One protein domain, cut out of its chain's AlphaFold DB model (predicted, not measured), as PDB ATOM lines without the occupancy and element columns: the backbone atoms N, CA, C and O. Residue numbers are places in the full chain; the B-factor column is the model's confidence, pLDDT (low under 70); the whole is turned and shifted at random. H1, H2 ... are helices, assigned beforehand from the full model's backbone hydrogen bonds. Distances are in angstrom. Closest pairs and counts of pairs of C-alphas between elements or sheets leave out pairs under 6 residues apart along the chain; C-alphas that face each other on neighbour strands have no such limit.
ATOM      1  N   ARG A  50    -150.047  55.944  17.075       44.66
ATOM      2  CA  ARG A  50    -149.742  54.494  17.209       44.66
ATOM      3  C   ARG A  50    -150.003  53.675  15.959       44.66
ATOM      4  O   ARG A  50    -149.179  52.808  15.648       44.66
ATOM      5  N   ASP A  51    -151.115  53.922  15.277       44.78
ATOM      6  CA  ASP A  51    -151.385  53.259  14.003       44.78
ATOM      7  C   ASP A  51    -150.379  53.755  12.951       44.78
ATOM      8  O   ASP A  51    -149.921  52.975  12.115       44.78
ATOM      9  N   GLU A  52    -149.908  55.001  13.075       49.03
ATOM     10  CA  GLU A  52    -148.892  55.588  12.199       49.03
ATOM     11  C   GLU A  52    -147.474  55.058  12.436       49.03
ATOM     12  O   GLU A  52    -146.777  54.707  11.475       49.03
ATOM     13  N   VAL A  53    -147.056  54.958  13.706       48.50
ATOM     14  CA  VAL A  53    -145.779  54.362  14.103       48.50
ATOM     15  C   VAL A  53    -145.795  52.910  13.668       48.50
ATOM     16  O   VAL A  53    -144.924  52.542  12.901       48.50
ATOM     17  N   ALA A  54    -146.802  52.102  14.019       46.50
ATOM     18  CA  ALA A  54    -146.878  50.696  13.600       46.50
ATOM     19  C   ALA A  54    -146.914  50.496  12.069       46.50
ATOM     20  O   ALA A  54    -146.439  49.467  11.582       46.50
ATOM     21  N   ALA A  55    -147.437  51.468  11.314       46.38
ATOM     22  CA  ALA A  55    -147.498  51.455   9.851       46.38
ATOM     23  C   ALA A  55    -146.283  52.097   9.152       46.38
ATOM     24  O   ALA A  55    -146.306  52.271   7.926       46.38
ATOM     25  N   THR A  56    -145.227  52.489   9.877       52.34
ATOM     26  CA  THR A  56    -144.001  53.004   9.251       52.34
ATOM     27  C   THR A  56    -143.006  51.875   8.978       52.34
ATOM     28  O   THR A  56    -142.532  51.206   9.892       52.34
ATOM     29  N   GLU A  57    -142.601  51.697   7.716       51.78
ATOM     30  CA  GLU A  57    -141.484  50.799   7.363       51.78
ATOM     31  C   GLU A  57    -140.157  51.247   8.025       51.78
ATOM     32  O   GLU A  57    -139.262  50.432   8.258       51.78
ATOM     33  N   ASP A  58    -140.071  52.524   8.421       51.22
ATOM     34  CA  ASP A  58    -138.932  53.150   9.102       51.22
ATOM     35  C   ASP A  58    -138.788  52.799  10.601       51.22
ATOM     36  O   ASP A  58    -137.732  53.084  11.166       51.22
ATOM     37  N   ILE A  59    -139.747  52.116  11.259       52.03
ATOM     38  CA  ILE A  59    -139.551  51.644  12.659       52.03
ATOM     39  C   ILE A  59    -138.330  50.715  12.767       52.03
ATOM     40  O   ILE A  59    -137.704  50.597  13.822       52.03
ATOM     41  N   ALA A  60    -137.972  50.045  11.667       53.34
ATOM     42  CA  ALA A  60    -136.806  49.175  11.604       53.34
ATOM     43  C   ALA A  60    -135.471  49.936  11.765       53.34
ATOM     44  O   ALA A  60    -134.447  49.302  12.040       53.34
ATOM     45  N   VAL A  61    -135.468  51.271  11.618       65.69
ATOM     46  CA  VAL A  61    -134.289  52.129  11.784       65.69
ATOM     47  C   VAL A  61    -134.455  53.014  13.034       65.69
ATOM     48  O   VAL A  61    -135.207  53.984  13.018       65.69
ATOM     49  N   PRO A  62    -133.720  52.742  14.124       67.19
ATOM     50  CA  PRO A  62    -133.978  53.325  15.452       67.19
ATOM     51  C   PRO A  62    -133.808  54.842  15.549       67.19
ATOM     52  O   PRO A  62    -134.375  55.457  16.444       67.19
ATOM     53  N   ASP A  63    -133.009  55.420  14.653       80.62
ATOM     54  CA  ASP A  63    -132.717  56.856  14.595       80.62
ATOM     55  C   ASP A  63    -133.593  57.588  13.555       80.62
ATOM     56  O   ASP A  63    -133.254  58.703  13.156       80.62
ATOM     57  N   ARG A  64    -134.675  56.963  13.062       84.75
ATOM     58  CA  ARG A  64    -135.601  57.532  12.059       84.75
ATOM     59  C   ARG A  64    -137.075  57.434  12.449       84.75
ATOM     60  O   ARG A  64    -137.943  57.668  11.610       84.75
ATOM     61  N   ILE A  65    -137.375  57.080  13.697       82.56
ATOM     62  CA  ILE A  65    -138.757  56.863  14.140       82.56
ATOM     63  C   ILE A  65    -139.534  58.179  14.065       82.56
ATOM     64  O   ILE A  65    -140.629  58.228  13.510       82.56
ATOM     65  N   VAL A  66    -138.945  59.258  14.580       87.25
ATOM     66  CA  VAL A  66    -139.579  60.580  14.580       87.25
ATOM     67  C   VAL A  66    -139.641  61.149  13.163       87.25
ATOM     68  O   VAL A  66    -140.647  61.749  12.800       87.25
ATOM     69  N   CYS A  67    -138.620  60.924  12.329       89.94
ATOM     70  CA  CYS A  67    -138.675  61.275  10.905       89.94
ATOM     71  C   CYS A  67    -139.839  60.586  10.184       89.94
ATOM     72  O   CYS A  67    -140.528  61.224   9.390       89.94
ATOM     73  N   GLY A  68    -140.055  59.299  10.462       84.62
ATOM     74  CA  GLY A  68    -141.152  58.521   9.897       84.62
ATOM     75  C   GLY A  68    -142.520  59.113  10.234       84.62
ATOM     76  O   GLY A  68    -143.343  59.276   9.336       84.62
ATOM     77  N   VAL A  69    -142.718  59.509  11.496       85.44
ATOM     78  CA  VAL A  69    -143.920  60.232  11.943       85.44
ATOM     79  C   VAL A  69    -144.031  61.588  11.244       85.44
ATOM     80  O   VAL A  69    -145.049  61.881  10.632       85.44
ATOM     81  N   ALA A  70    -142.964  62.394  11.249       90.19
ATOM     82  CA  ALA A  70    -142.993  63.761  10.727       90.19
ATOM     83  C   ALA A  70    -143.348  63.848   9.238       90.19
ATOM     84  O   ALA A  70    -143.911  64.847   8.799       90.19
ATOM     85  N   ARG A  71    -143.010  62.822   8.445       89.88
ATOM     86  CA  ARG A  71    -143.366  62.744   7.017       89.88
ATOM     87  C   ARG A  71    -144.855  62.491   6.781       89.88
ATOM     88  O   ARG A  71    -145.317  62.688   5.662       89.88
ATOM     89  N   ARG A  72    -145.583  62.027   7.796       85.62
ATOM     90  CA  ARG A  72    -147.033  61.803   7.754       85.62
ATOM     91  C   ARG A  72    -147.767  62.959   8.417       85.62
ATOM     92  O   ARG A  72    -148.654  63.530   7.795       85.62
ATOM     93  N   ASP A  73    -147.326  63.334   9.617       87.06
ATOM     94  CA  ASP A  73    -147.865  64.441  10.396       87.06
ATOM     95  C   ASP A  73    -146.761  65.079  11.280       87.06
ATOM     96  O   ASP A  73    -146.221  64.471  12.210       87.06
ATOM     97  N   LEU A  74    -146.386  66.337  10.999       91.62
ATOM     98  CA  LEU A  74    -145.363  67.052  11.774       91.62
ATOM     99  C   LEU A  74    -145.851  67.422  13.181       91.62
ATOM    100  O   LEU A  74    -145.036  67.542  14.094       91.62
ATOM    101  N   GLY A  75    -147.152  67.634  13.366       89.31
ATOM    102  CA  GLY A  75    -147.764  67.944  14.657       89.31
ATOM    103  C   GLY A  75    -147.607  66.786  15.637       89.31
ATOM    104  O   GLY A  75    -147.153  66.987  16.762       89.31
ATOM    105  N   ASP A  76    -147.861  65.574  15.170       84.75
ATOM    106  CA  ASP A  76    -147.687  64.341  15.927       84.75
ATOM    107  C   ASP A  76    -146.203  64.066  16.213       84.75
ATOM    108  O   ASP A  76    -145.834  63.670  17.322       84.75
ATOM    109  N   ALA A  77    -145.304  64.398  15.278       89.00
ATOM    110  CA  ALA A  77    -143.866  64.369  15.540       89.00
ATOM    111  C   ALA A  77    -143.433  65.396  16.602       89.00
ATOM    112  O   ALA A  77    -142.575  65.088  17.434       89.00
ATOM    113  N   ILE A  78    -144.019  66.600  16.609       91.81
ATOM    114  CA  ILE A  78    -143.799  67.608  17.659       91.81
ATOM    115  C   ILE A  78    -144.249  67.040  19.011       91.81
ATOM    116  O   ILE A  78    -143.470  67.049  19.969       91.81
ATOM    117  N   ASP A  79    -145.458  66.489  19.092       87.31
ATOM    118  CA  ASP A  79    -145.983  65.895  20.324       87.31
ATOM    119  C   ASP A  79    -145.119  64.729  20.813       87.31
ATOM    120  O   ASP A  79    -144.812  64.646  22.005       87.31
ATOM    121  N   LEU A  80    -144.649  63.870  19.906       84.06
ATOM    122  CA  LEU A  80    -143.722  62.789  20.230       84.06
ATOM    123  C   LEU A  80    -142.403  63.336  20.795       84.06
ATOM    124  O   LEU A  80    -141.958  62.904  21.857       84.06
ATOM    125  N   VAL A  81    -141.781  64.312  20.129       88.81
ATOM    126  CA  VAL A  81    -140.487  64.885  20.536       88.81
ATOM    127  C   VAL A  81    -140.555  65.526  21.921       88.81
ATOM    128  O   VAL A  81    -139.687  65.265  22.760       88.81
ATOM    129  N   PHE A  82    -141.580  66.338  22.185       89.00
ATOM    130  CA  PHE A  82    -141.740  67.013  23.476       89.00
ATOM    131  C   PHE A  82    -142.287  66.075  24.563       89.00
ATOM    132  O   PHE A  82    -141.886  66.182  25.725       89.00
ATOM    133  N   GLY A  83    -143.104  65.084  24.199       83.19
ATOM    134  CA  GLY A  83    -143.602  64.051  25.109       83.19
ATOM    135  C   GLY A  83    -142.504  63.137  25.674       83.19
ATOM    136  O   GLY A  83    -142.662  62.582  26.764       83.19
ATOM    137  N   LEU A  84    -141.361  63.019  24.986       82.38
ATOM    138  CA  LEU A  84    -140.190  62.257  25.449       82.38
ATOM    139  C   LEU A  84    -139.389  62.954  26.562       82.38
ATOM    140  O   LEU A  84    -138.494  62.333  27.151       82.38
ATOM    141  N   LEU A  85    -139.672  64.226  26.851       82.75
ATOM    142  CA  LEU A  85    -139.011  64.962  27.922       82.75
ATOM    143  C   LEU A  85    -139.471  64.486  29.305       82.75
ATOM    144  O   LEU A  85    -140.646  64.183  29.544       82.75
ATOM    145  N   SER A  86    -138.529  64.439  30.249       77.81
ATOM    146  CA  SER A  86    -138.870  64.248  31.659       77.81
ATOM    147  C   SER A  86    -139.379  65.553  32.270       77.81
ATOM    148  O   SER A  86    -139.132  66.624  31.728       77.81
ATOM    149  N   ALA A  87    -140.086  65.477  33.403       73.94
ATOM    150  CA  ALA A  87    -140.599  66.670  34.083       73.94
ATOM    151  C   ALA A  87    -139.483  67.682  34.411       73.94
ATOM    152  O   ALA A  87    -139.685  68.878  34.250       73.94
ATOM    153  N   ASP A  88    -138.294  67.194  34.773       79.31
ATOM    154  CA  ASP A  88    -137.130  68.028  35.096       79.31
ATOM    155  C   ASP A  88    -136.500  68.700  33.864       79.31
ATOM    156  O   ASP A  88    -135.712  69.633  34.010       79.31
ATOM    157  N   ASP A  89    -136.808  68.219  32.655       82.69
ATOM    158  CA  ASP A  89    -136.336  68.836  31.413       82.69
ATOM    159  C   ASP A  89    -137.240  70.016  30.981       82.69
ATOM    160  O   ASP A  89    -136.873  70.734  30.055       82.69
ATOM    161  N   TRP A  90    -138.408  70.230  31.611       84.06
ATOM    162  CA  TRP A  90    -139.315  71.334  31.273       84.06
ATOM    163  C   TRP A  90    -138.916  72.634  31.977       84.06
ATOM    164  O   TRP A  90    -139.050  72.779  33.189       84.06
ATOM    165  N   ASP A  91    -138.493  73.615  31.182       84.50
ATOM    166  CA  ASP A  91    -138.243  74.989  31.611       84.50
ATOM    167  C   ASP A  91    -138.963  75.993  30.680       84.50
ATOM    168  O   ASP A  91    -139.511  75.595  29.641       84.50
ATOM    169  N   PRO A  92    -138.987  77.302  31.007       83.75
ATOM    170  CA  PRO A  92    -139.651  78.298  30.166       83.75
ATOM    171  C   PRO A  92    -139.147  78.355  28.715       83.75
ATOM    172  O   PRO A  92    -139.915  78.690  27.819       83.75
ATOM    173  N   SER A  93    -137.881  78.014  28.456       83.81
ATOM    174  CA  SER A  93    -137.308  78.014  27.104       83.81
ATOM    175  C   SER A  93    -137.758  76.809  26.274       83.81
ATOM    176  O   SER A  93    -138.018  76.946  25.074       83.81
ATOM    177  N   VAL A  94    -137.920  75.646  26.911       87.06
ATOM    178  CA  VAL A  94    -138.530  74.460  26.294       87.06
ATOM    179  C   VAL A  94    -139.998  74.729  25.977       87.06
ATOM    180  O   VAL A  94    -140.428  74.461  24.857       87.06
ATOM    181  N   ALA A  95    -140.742  75.315  26.920       84.75
ATOM    182  CA  ALA A  95    -142.149  75.665  26.723       84.75
ATOM    183  C   ALA A  95    -142.346  76.660  25.566       84.75
ATOM    184  O   ALA A  95    -143.212  76.467  24.713       84.75
ATOM    185  N   ASP A  96    -141.504  77.690  25.490       83.88
ATOM    186  CA  ASP A  96    -141.521  78.661  24.398       83.88
ATOM    187  C   ASP A  96    -141.163  78.023  23.041       83.88
ATOM    188  O   ASP A  96    -141.821  78.289  22.034       83.88
ATOM    189  N   SER A  97    -140.186  77.111  23.008       87.94
ATOM    190  CA  SER A  97    -139.831  76.371  21.788       87.94
ATOM    191  C   SER A  97    -140.961  75.448  21.319       87.94
ATOM    192  O   SER A  97    -141.251  75.396  20.125       87.94
ATOM    193  N   ALA A  98    -141.639  74.766  22.249       89.06
ATOM    194  CA  ALA A  98    -142.842  73.981  21.970       89.06
ATOM    195  C   ALA A  98    -143.950  74.847  21.359       89.06
ATOM    196  O   ALA A  98    -144.497  74.503  20.310       89.06
ATOM    197  N   ALA A  99    -144.241  76.000  21.969       86.75
ATOM    198  CA  ALA A  99    -145.263  76.919  21.478       86.75
ATOM    199  C   ALA A  99    -144.953  77.424  20.057       86.75
ATOM    200  O   ALA A  99    -145.849  77.464  19.210       86.75
ATOM    201  N   ARG A 100    -143.690  77.764  19.762       87.88
ATOM    202  CA  ARG A 100    -143.264  78.172  18.410       87.88
ATOM    203  C   ARG A 100    -143.398  77.043  17.397       87.88
ATOM    204  O   ARG A 100    -143.889  77.292  16.300       87.88
ATOM    205  N   ALA A 101    -142.978  75.827  17.746       91.50
ATOM    206  CA  ALA A 101    -143.063  74.670  16.857       91.50
ATOM    207  C   ALA A 101    -144.519  74.356  16.478       91.50
ATOM    208  O   ALA A 101    -144.826  74.202  15.294       91.50
ATOM    209  N   VAL A 102    -145.423  74.355  17.463       90.06
ATOM    210  CA  VAL A 102    -146.868  74.178  17.237       90.06
ATOM    211  C   VAL A 102    -147.432  75.292  16.370       90.06
ATOM    212  O   VAL A 102    -148.092  75.014  15.372       90.06
ATOM    213  N   ALA A 103    -147.154  76.554  16.707       87.69
ATOM    214  CA  ALA A 103    -147.673  77.689  15.951       87.69
ATOM    215  C   ALA A 103    -147.173  77.687  14.495       87.69
ATOM    216  O   ALA A 103    -147.955  77.954  13.581       87.69
ATOM    217  N   PHE A 104    -145.906  77.326  14.272       89.75
ATOM    218  CA  PHE A 104    -145.316  77.153  12.944       89.75
ATOM    219  C   PHE A 104    -146.053  76.079  12.129       89.75
ATOM    220  O   PHE A 104    -146.493  76.350  11.009       89.75
ATOM    221  N   CYS A 105    -146.221  74.882  12.699       91.19
ATOM    222  CA  CYS A 105    -146.905  73.767  12.040       91.19
ATOM    223  C   CYS A 105    -148.375  74.111  11.746       91.19
ATOM    224  O   CYS A 105    -148.822  74.030  10.600       91.19
ATOM    225  N   HIS A 106    -149.109  74.604  12.747       87.38
ATOM    226  CA  HIS A 106    -150.516  74.979  12.609       87.38
ATOM    227  C   HIS A 106    -150.727  76.069  11.548       87.38
ATOM    228  O   HIS A 106    -151.613  75.962  10.700       87.38
ATOM    229  N   HIS A 107    -149.875  77.095  11.517       87.19
ATOM    230  CA  HIS A 107    -149.968  78.142  10.504       87.19
ATOM    231  C   HIS A 107    -149.751  77.601   9.083       87.19
ATOM    232  O   HIS A 107    -150.497  77.936   8.161       87.19
ATOM    233  N   HIS A 108    -148.761  76.725   8.894       88.06
ATOM    234  CA  HIS A 108    -148.535  76.062   7.610       88.06
ATOM    235  C   HIS A 108    -149.702  75.151   7.205       88.06
ATOM    236  O   HIS A 108    -149.987  75.028   6.008       88.06
ATOM    237  N   ARG A 109    -150.404  74.548   8.174       88.38
ATOM    238  CA  ARG A 109    -151.657  73.812   7.944       88.38
ATOM    239  C   ARG A 109    -152.744  74.697   7.358       88.38
ATOM    240  O   ARG A 109    -153.269  74.392   6.287       88.38
ATOM    241  N   LEU A 110    -152.986  75.837   7.995       85.56
ATOM    242  CA  LEU A 110    -153.996  76.803   7.564       85.56
ATOM    243  C   LEU A 110    -153.709  77.416   6.187       85.56
ATOM    244  O   LEU A 110    -154.636  77.626   5.410       85.56
ATOM    245  N   LEU A 111    -152.443  77.698   5.863       86.94
ATOM    246  CA  LEU A 111    -152.085  78.318   4.580       86.94
ATOM    247  C   LEU A 111    -152.221  77.379   3.376       86.94
ATOM    248  O   LEU A 111    -152.345  77.857   2.248       86.94
ATOM    249  N   ARG A 112    -152.124  76.062   3.582       87.00
ATOM    250  CA  ARG A 112    -152.083  75.074   2.489       87.00
ATOM    251  C   ARG A 112    -152.978  73.866   2.786       87.00
ATOM    252  O   ARG A 112    -152.475  72.746   2.891       87.00
ATOM    253  N   PRO A 113    -154.284  74.057   3.012       87.06
ATOM    254  CA  PRO A 113    -155.163  72.949   3.364       87.06
ATOM    255  C   PRO A 113    -155.157  71.884   2.255       87.06
ATOM    256  O   PRO A 113    -155.122  72.218   1.073       87.06
ATOM    257  N   GLY A 114    -155.169  70.604   2.637       83.81
ATOM    258  CA  GLY A 114    -155.267  69.474   1.703       83.81
ATOM    259  C   GLY A 114    -153.962  68.988   1.059       83.81
ATOM    260  O   GLY A 114    -154.005  67.961   0.394       83.81
ATOM    261  N   LEU A 115    -152.830  69.676   1.258       88.19
ATOM    262  CA  LEU A 115    -151.514  69.117   0.918       88.19
ATOM    263  C   LEU A 115    -151.102  68.042   1.924       88.19
ATOM    264  O   LEU A 115    -151.392  68.188   3.120       88.19
ATOM    265  N   ASP A 116    -150.384  67.026   1.447       89.12
ATOM    266  CA  ASP A 116    -149.699  66.099   2.346       89.12
ATOM    267  C   ASP A 116    -148.568  66.810   3.117       89.12
ATOM    268  O   ASP A 116    -148.208  67.965   2.844       89.12
ATOM    269  N   GLU A 117    -148.031  66.150   4.141       87.94
ATOM    270  CA  GLU A 117    -147.094  66.803   5.052       87.94
ATOM    271  C   GLU A 117    -145.729  67.089   4.414       87.94
ATOM    272  O   GLU A 117    -145.111  68.116   4.708       87.94
ATOM    273  N   VAL A 118    -145.283  66.251   3.473       91.50
ATOM    274  CA  VAL A 118    -144.027  66.453   2.738       91.50
ATOM    275  C   VAL A 118    -144.165  67.597   1.733       91.50
ATOM    276  O   VAL A 118    -143.263  68.423   1.607       91.50
ATOM    277  N   GLU A 119    -145.302  67.725   1.058       92.00
ATOM    278  CA  GLU A 119    -145.611  68.857   0.182       92.00
ATOM    279  C   GLU A 119    -145.712  70.170   0.972       92.00
ATOM    280  O   GLU A 119    -145.244  71.233   0.536       92.00
ATOM    281  N   ARG A 120    -146.304  70.115   2.170       92.56
ATOM    282  CA  ARG A 120    -146.412  71.261   3.083       92.56
ATOM    283  C   ARG A 120    -145.043  71.678   3.625       92.56
ATOM    284  O   ARG A 120    -144.762  72.883   3.719       92.56
ATOM    285  N   HIS A 121    -144.195  70.701   3.934       93.25
ATOM    286  CA  HIS A 121    -142.881  70.867   4.545       93.25
ATOM    287  C   HIS A 121    -141.801  70.040   3.810       93.25
ATOM    288  O   HIS A 121    -141.312  69.050   4.355       93.25
ATOM    289  N   PRO A 122    -141.333  70.482   2.619       93.31
ATOM    290  CA  PRO A 122    -140.415  69.692   1.783       93.31
ATOM    291  C   PRO A 122    -139.117  69.265   2.474       93.31
ATOM    292  O   PRO A 122    -138.594  68.187   2.211       93.31
ATOM    293  N   TRP A 123    -138.631  70.080   3.414       94.38
ATOM    294  CA  TRP A 123    -137.420  69.803   4.185       94.38
ATOM    295  C   TRP A 123    -137.500  68.503   5.002       94.38
ATOM    296  O   TRP A 123    -136.472  67.885   5.244       94.38
ATOM    297  N   ILE A 124    -138.694  68.039   5.394       93.25
ATOM    298  CA  ILE A 124    -138.844  66.803   6.182       93.25
ATOM    299  C   ILE A 124    -138.422  65.567   5.366       93.25
ATOM    300  O   ILE A 124    -137.913  64.592   5.924       93.25
ATOM    301  N   ALA A 125    -138.591  65.599   4.040       90.38
ATOM    302  CA  ALA A 125    -138.129  64.516   3.172       90.38
ATOM    303  C   ALA A 125    -136.596  64.451   3.070       90.38
ATOM    304  O   ALA A 125    -136.055  63.376   2.816       90.38
ATOM    305  N   GLU A 126    -135.910  65.577   3.282       91.31
ATOM    306  CA  GLU A 126    -134.452  65.696   3.168       91.31
ATOM    307  C   GLU A 126    -133.725  65.291   4.459       91.31
ATOM    308  O   GLU A 126    -132.559  64.915   4.412       91.31
ATOM    309  N   VAL A 127    -134.416  65.321   5.601       92.75
ATOM    310  CA  VAL A 127    -133.848  64.962   6.904       92.75
ATOM    311  C   VAL A 127    -133.571  63.458   6.996       92.75
ATOM    312  O   VAL A 127    -134.462  62.621   6.797       92.75
ATOM    313  N   GLU A 128    -132.343  63.102   7.383       88.94
ATOM    314  CA  GLU A 128    -131.875  61.714   7.400       88.94
ATOM    315  C   GLU A 128    -132.094  60.996   8.737       88.94
ATOM    316  O   GLU A 128    -132.076  59.760   8.767       88.94
ATOM    317  N   ASN A 129    -132.232  61.732   9.845       90.38
ATOM    318  CA  ASN A 129    -132.350  61.165  11.192       90.38
ATOM    319  C   ASN A 129    -133.075  62.087  12.192       90.38
ATOM    320  O   ASN A 129    -133.145  63.304  12.023       90.38
ATOM    321  N   ASP A 130    -133.534  61.506  13.302       91.12
ATOM    322  CA  ASP A 130    -134.344  62.181  14.323       91.12
ATOM    323  C   ASP A 130    -133.616  63.370  14.982       91.12
ATOM    324  O   ASP A 130    -134.240  64.349  15.389       91.12
ATOM    325  N   SER A 131    -132.281  63.319  15.096       91.56
ATOM    326  CA  SER A 131    -131.505  64.427  15.683       91.56
ATOM    327  C   SER A 131    -131.438  65.640  14.750       91.56
ATOM    328  O   SER A 131    -131.433  66.780  15.223       91.56
ATOM    329  N   GLU A 132    -131.359  65.393  13.445       93.75
ATOM    330  CA  GLU A 132    -131.408  66.414  12.402       93.75
ATOM    331  C   GLU A 132    -132.817  67.003  12.282       93.75
ATOM    332  O   GLU A 132    -132.949  68.223  12.261       93.75
ATOM    333  N   LEU A 133    -133.862  66.169  12.370       95.06
ATOM    334  CA  LEU A 133    -135.256  66.626  12.398       95.06
ATOM    335  C   LEU A 133    -135.493  67.642  13.517       95.06
ATOM    336  O   LEU A 133    -136.036  68.718  13.281       95.06
ATOM    337  N   VAL A 134    -135.053  67.315  14.738       94.56
ATOM    338  CA  VAL A 134    -135.171  68.207  15.900       94.56
ATOM    339  C   VAL A 134    -134.431  69.523  15.661       94.56
ATOM    340  O   VAL A 134    -134.926  70.582  16.042       94.56
ATOM    341  N   ALA A 135    -133.246  69.477  15.051       93.69
ATOM    342  CA  ALA A 135    -132.466  70.678  14.772       93.69
ATOM    343  C   ALA A 135    -133.172  71.589  13.757       93.69
ATOM    344  O   ALA A 135    -133.371  72.767  14.049       93.69
ATOM    345  N   GLU A 136    -133.598  71.026  12.625       94.75
ATOM    346  CA  GLU A 136    -134.306  71.743  11.561       94.75
ATOM    347  C   GLU A 136    -135.642  72.314  12.047       94.75
ATOM    348  O   GLU A 136    -135.957  73.473  11.776       94.75
ATOM    349  N   LEU A 137    -136.411  71.543  12.824       95.00
ATOM    350  CA  LEU A 137    -137.672  71.997  13.408       95.00
ATOM    351  C   LEU A 137    -137.466  73.217  14.315       95.00
ATOM    352  O   LEU A 137    -138.186  74.210  14.185       95.00
ATOM    353  N   LEU A 138    -136.493  73.158  15.232       93.31
ATOM    354  CA  LEU A 138    -136.197  74.267  16.143       93.31
ATOM    355  C   LEU A 138    -135.690  75.500  15.389       93.31
ATOM    356  O   LEU A 138    -136.089  76.618  15.704       93.31
ATOM    357  N   GLU A 139    -134.833  75.311  14.387       91.62
ATOM    358  CA  GLU A 139    -134.300  76.414  13.591       91.62
ATOM    359  C   GLU A 139    -135.400  77.105  12.777       91.62
ATOM    360  O   GLU A 139    -135.559  78.326  12.853       91.62
ATOM    361  N   ARG A 140    -136.220  76.332  12.061       91.94
ATOM    362  CA  ARG A 140    -137.296  76.865  11.214       91.94
ATOM    363  C   ARG A 140    -138.393  77.528  12.030       91.94
ATOM    364  O   ARG A 140    -138.835  78.614  11.668       91.94
ATOM    365  N   SER A 141    -138.801  76.924  13.145       90.88
ATOM    366  CA  SER A 141    -139.803  77.528  14.031       90.88
ATOM    367  C   SER A 141    -139.286  78.786  14.742       90.88
ATOM    368  O   SER A 141    -140.070  79.697  15.003       90.88
ATOM    369  N   ALA A 142    -137.979  78.892  15.004       87.12
ATOM    370  CA  ALA A 142    -137.373  80.108  15.549       87.12
ATOM    371  C   ALA A 142    -137.243  81.237  14.510       87.12
ATOM    372  O   ALA A 142    -137.456  82.406  14.841       87.12
ATOM    373  N   GLN A 143    -136.893  80.899  13.265       84.50
ATOM    374  CA  GLN A 143    -136.817  81.850  12.148       84.50
ATOM    375  C   GLN A 143    -138.203  82.277  11.653       84.50
ATOM    376  O   GLN A 143    -138.353  83.342  11.050       84.50
ATOM    377  N   TRP A 144    -139.229  81.464  11.912       82.38
ATOM    378  CA  TRP A 144    -140.601  81.807  11.595       82.38
ATOM    379  C   TRP A 144    -141.085  82.953  12.485       82.38
ATOM    380  O   TRP A 144    -141.293  82.829  13.694       82.38
ATOM    381  N   HIS A 145    -141.263  84.115  11.867       65.88
ATOM    382  CA  HIS A 145    -141.840  85.266  12.530       65.88
ATOM    383  C   HIS A 145    -143.361  85.181  12.491       65.88
ATOM    384  O   HIS A 145    -143.972  85.239  11.426       65.88
ATOM    385  N   LEU A 146    -143.969  85.128  13.675       57.03
ATOM    386  CA  LEU A 146    -145.398  85.351  13.840       57.03
ATOM    387  C   LEU A 146    -145.797  86.727  13.286       57.03
ATOM    388  O   LEU A 146    -145.529  87.764  13.906       57.03
ATOM    389  N   ALA A 147    -146.471  86.738  12.140       45.44
ATOM    390  CA  ALA A 147    -147.239  87.886  11.684       45.44
ATOM    391  C   ALA A 147    -148.641  87.831  12.325       45.44
ATOM    392  O   ALA A 147    -149.443  86.983  11.955       45.44
ATOM    393  N   GLY A 148    -148.927  88.735  13.271       48.66
ATOM    394  CA  GLY A 148    -150.267  88.925  13.865       48.66
ATOM    395  C   GLY A 148    -150.751  87.843  14.852       48.66
ATOM    396  O   GLY A 148    -150.192  86.754  14.897       48.66
ATOM    397  N   GLY A 165    -127.525  80.566  25.804       47.19
ATOM    398  CA  GLY A 165    -127.436  79.127  26.087       47.19
ATOM    399  C   GLY A 165    -128.751  78.331  25.982       47.19
ATOM    400  O   GLY A 165    -128.701  77.102  25.993       47.19
ATOM    401  N   GLY A 166    -129.913  78.985  25.853       60.50
ATOM    402  CA  GLY A 166    -131.236  78.346  25.951       60.50
ATOM    403  C   GLY A 166    -131.570  77.465  24.754       60.50
ATOM    404  O   GLY A 166    -131.867  76.289  24.919       60.50
ATOM    405  N   ALA A 167    -131.401  77.979  23.532       66.69
ATOM    406  CA  ALA A 167    -131.658  77.199  22.318       66.69
ATOM    407  C   ALA A 167    -130.770  75.939  22.228       66.69
ATOM    408  O   ALA A 167    -131.220  74.870  21.811       66.69
ATOM    409  N   GLY A 168    -129.515  76.037  22.683       78.38
ATOM    410  CA  GLY A 168    -128.599  74.896  22.761       78.38
ATOM    411  C   GLY A 168    -129.013  73.865  23.816       78.38
ATOM    412  O   GLY A 168    -128.908  72.660  23.572       78.38
ATOM    413  N   ALA A 169    -129.511  74.319  24.972       83.19
ATOM    414  CA  ALA A 169    -130.026  73.451  26.028       83.19
ATOM    415  C   ALA A 169    -131.304  72.715  25.593       83.19
ATOM    416  O   ALA A 169    -131.359  71.491  25.731       83.19
ATOM    417  N   VAL A 170    -132.259  73.423  24.977       85.56
ATOM    418  CA  VAL A 170    -133.496  72.845  24.422       85.56
ATOM    419  C   VAL A 170    -133.164  71.775  23.388       85.56
ATOM    420  O   VAL A 170    -133.589  70.626  23.529       85.56
ATOM    421  N   ARG A 171    -132.324  72.102  22.394       89.31
ATOM    422  CA  ARG A 171    -131.888  71.132  21.376       89.31
ATOM    423  C   ARG A 171    -131.278  69.896  22.025       89.31
ATOM    424  O   ARG A 171    -131.645  68.778  21.685       89.31
ATOM    425  N   LYS A 172    -130.378  70.076  22.996       87.75
ATOM    426  CA  LYS A 172    -129.732  68.962  23.702       87.75
ATOM    427  C   LYS A 172    -130.738  68.085  24.452       87.75
ATOM    428  O   LYS A 172    -130.585  66.862  24.422       87.75
ATOM    429  N   ALA A 173    -131.732  68.675  25.116       87.25
ATOM    430  CA  ALA A 173    -132.772  67.942  25.835       87.25
ATOM    431  C   ALA A 173    -133.629  67.102  24.875       87.25
ATOM    432  O   ALA A 173    -133.748  65.890  25.062       87.25
ATOM    433  N   LEU A 174    -134.113  67.709  23.788       88.50
ATOM    434  CA  LEU A 174    -134.923  67.028  22.774       88.50
ATOM    435  C   LEU A 174    -134.131  65.932  22.047       88.50
ATOM    436  O   LEU A 174    -134.576  64.788  21.974       88.50
ATOM    437  N   THR A 175    -132.902  66.227  21.600       88.56
ATOM    438  CA  THR A 175    -132.017  65.233  20.967       88.56
ATOM    439  C   THR A 175    -131.724  64.053  21.906       88.56
ATOM    440  O   THR A 175    -131.650  62.903  21.477       88.56
ATOM    441  N   LYS A 176    -131.569  64.305  23.211       86.88
ATOM    442  CA  LYS A 176    -131.408  63.249  24.221       86.88
ATOM    443  C   LYS A 176    -132.684  62.414  24.375       86.88
ATOM    444  O   LYS A 176    -132.568  61.201  24.539       86.88
ATOM    445  N   GLY A 177    -133.863  63.036  24.318       83.00
ATOM    446  CA  GLY A 177    -135.164  62.361  24.327       83.00
ATOM    447  C   GLY A 177    -135.326  61.390  23.156       83.00
ATOM    448  O   GLY A 177    -135.521  60.195  23.381       83.00
ATOM    449  N   VAL A 178    -135.132  61.859  21.919       83.88
ATOM    450  CA  VAL A 178    -135.280  61.019  20.710       83.88
ATOM    451  C   VAL A 178    -134.244  59.892  20.645       83.88
ATOM    452  O   VAL A 178    -134.584  58.751  20.351       83.88
ATOM    453  N   ARG A 179    -132.992  60.137  21.065       81.88
ATOM    454  CA  ARG A 179    -131.974  59.070  21.150       81.88
ATOM    455  C   ARG A 179    -132.333  57.988  22.169       81.88
ATOM    456  O   ARG A 179    -132.018  56.817  21.962       81.88
ATOM    457  N   ARG A 180    -132.977  58.355  23.283       76.81
ATOM    458  CA  ARG A 180    -133.476  57.373  24.257       76.81
ATOM    459  C   ARG A 180    -134.586  56.520  23.653       76.81
ATOM    460  O   ARG A 180    -134.609  55.328  23.946       76.81
ATOM    461  N   LEU A 181    -135.463  57.093  22.827       75.62
ATOM    462  CA  LEU A 181    -136.514  56.348  22.132       75.62
ATOM    463  C   LEU A 181    -135.913  55.251  21.240       75.62
ATOM    464  O   LEU A 181    -136.227  54.079  21.447       75.62
ATOM    465  N   GLY A 182    -134.967  55.594  20.358       65.25
ATOM    466  CA  GLY A 182    -134.286  54.615  19.496       65.25
ATOM    467  C   GLY A 182    -133.601  53.484  20.280       65.25
ATOM    468  O   GLY A 182    -133.708  52.305  19.936       65.25
ATOM    469  N   GLN A 183    -132.982  53.813  21.420       64.00
ATOM    470  CA  GLN A 183    -132.387  52.818  22.324       64.00
ATOM    471  C   GLN A 183    -133.420  51.878  22.969       64.00
ATOM    472  O   GLN A 183    -133.107  50.712  23.210       64.00
ATOM    473  N   HIS A 184    -134.637  52.354  23.254       62.00
ATOM    474  CA  HIS A 184    -135.704  51.525  23.826       62.00
ATOM    475  C   HIS A 184    -136.355  50.609  22.782       62.00
ATOM    476  O   HIS A 184    -136.739  49.493  23.133       62.00
ATOM    477  N   VAL A 185    -136.420  51.034  21.516       61.28
ATOM    478  CA  VAL A 185    -137.002  50.243  20.416       61.28
ATOM    479  C   VAL A 185    -136.108  49.061  20.009       61.28
ATOM    480  O   VAL A 185    -136.624  47.980  19.741       61.28
ATOM    481  N   MET A 186    -134.775  49.188  20.078       47.62
ATOM    482  CA  MET A 186    -133.840  48.087  19.746       47.62
ATOM    483  C   MET A 186    -133.387  47.219  20.921       47.62
ATOM    484  O   MET A 186    -132.662  46.238  20.739       47.62
ATOM    485  N   GLY A 187    -133.717  47.610  22.148       43.59
ATOM    486  CA  GLY A 187    -132.813  47.363  23.267       43.59
ATOM    487  C   GLY A 187    -133.266  46.408  24.356       43.59
ATOM    488  O   GLY A 187    -132.606  46.411  25.397       43.59
TER     489      GLY A 187
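Overview. This is residues 50 to 148 and 165 to 187 of the 376 residues of an uncharacterized protein of Actinoplanes derwentensis (UniProt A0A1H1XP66). Two antiparallel pairs of helices are stacked crosswise: H8 and H9 side by side make one layer, H4 and H5 side by side the other, about perpendicular to it. The short H3 packs on H4 and H8, H1 packs on H3 with H2 at a corner beside them, and the small turns H6 and H7 lie on the way from H5 back to H8. The printed part has 122 residues with nine named helices, H1 to H9 in chain order, and no named strand; its class is all helix, and its helix packing is part aligned, part crossed, with shallow and wider angles between touching helices. It is compact, with a radius of gyration of the C-alphas of 13.9 A and spans of 46 by 36 by 22 A.

Arrangement. Look first at H9, residues 166 to 186, the longest helix. It touches H8, residues 130 to 143, with its residues 171 to 179 alone, opposite ways at a shallow tilt of 28 degrees; their closest C-alphas, of Ser 131 and Thr 175, are 5.4 A apart. H9 also touches H5, residues 92 to 111, about perpendicular at 78 degrees, closest at the C-alphas of Val 94 and Val 170, 5.6 A. H5 touches H8 at 80 degrees, again about perpendicular, with the C-alphas of Ala 101 and Ser 141 closest at 5.2 A. H4, residues 74 to 83, makes a helical hairpin with H5 at a shallow tilt of 14 degrees; Gly 75 and Cys 105 have the closest C-alphas, 6.4 A. Next find H3, residues 65 to 70, the hub, which touches four helices, among them H4, at the C-alphas of Ala 70 and Ala 77, 4.9 A. H1, residues 50 to 54, touches H3 at the C-alphas of Val 53 and Val 69, 6.5 A; H2, residues 57 to 60, touches H3 only at the corner, closest at the C-alphas of Ile 59 and Ile 65, 5.5 A. H6, residues 117 to 120, and H7, residues 123 to 126, are close but not clearly touching, with the C-alphas of Val 118 and Ala 125 closest at 6.2 A. In H1, H3, H4, H5, H8 and H9 every O i to N i+4 pair is within hydrogen-bond range; H2, H6 and H7 are too short for one.

Along the chain. Find C-alpha 166 at (-131.236, 78.346, 25.951); from there H9 runs 31.0 A to C-alpha 186 at (-133.840, 48.087, 19.746). H5 begins at C-alpha 92, (-139.651, 78.298, 30.166), and is 28.4 A long; H8 is 19.9 A and H4 13.8 A.

Size, cuts and confidence. The two farthest C-alphas, of Gly 148 and Gly 187, are 46.0 A apart. Residues 149 to 164 are cut out, with 27.7 A between C-alphas 148 and 165. No link printed whole is long. Confidence is under 70 at residues 50 to 62, 145 to 148, 165 to 167 and 182 to 187.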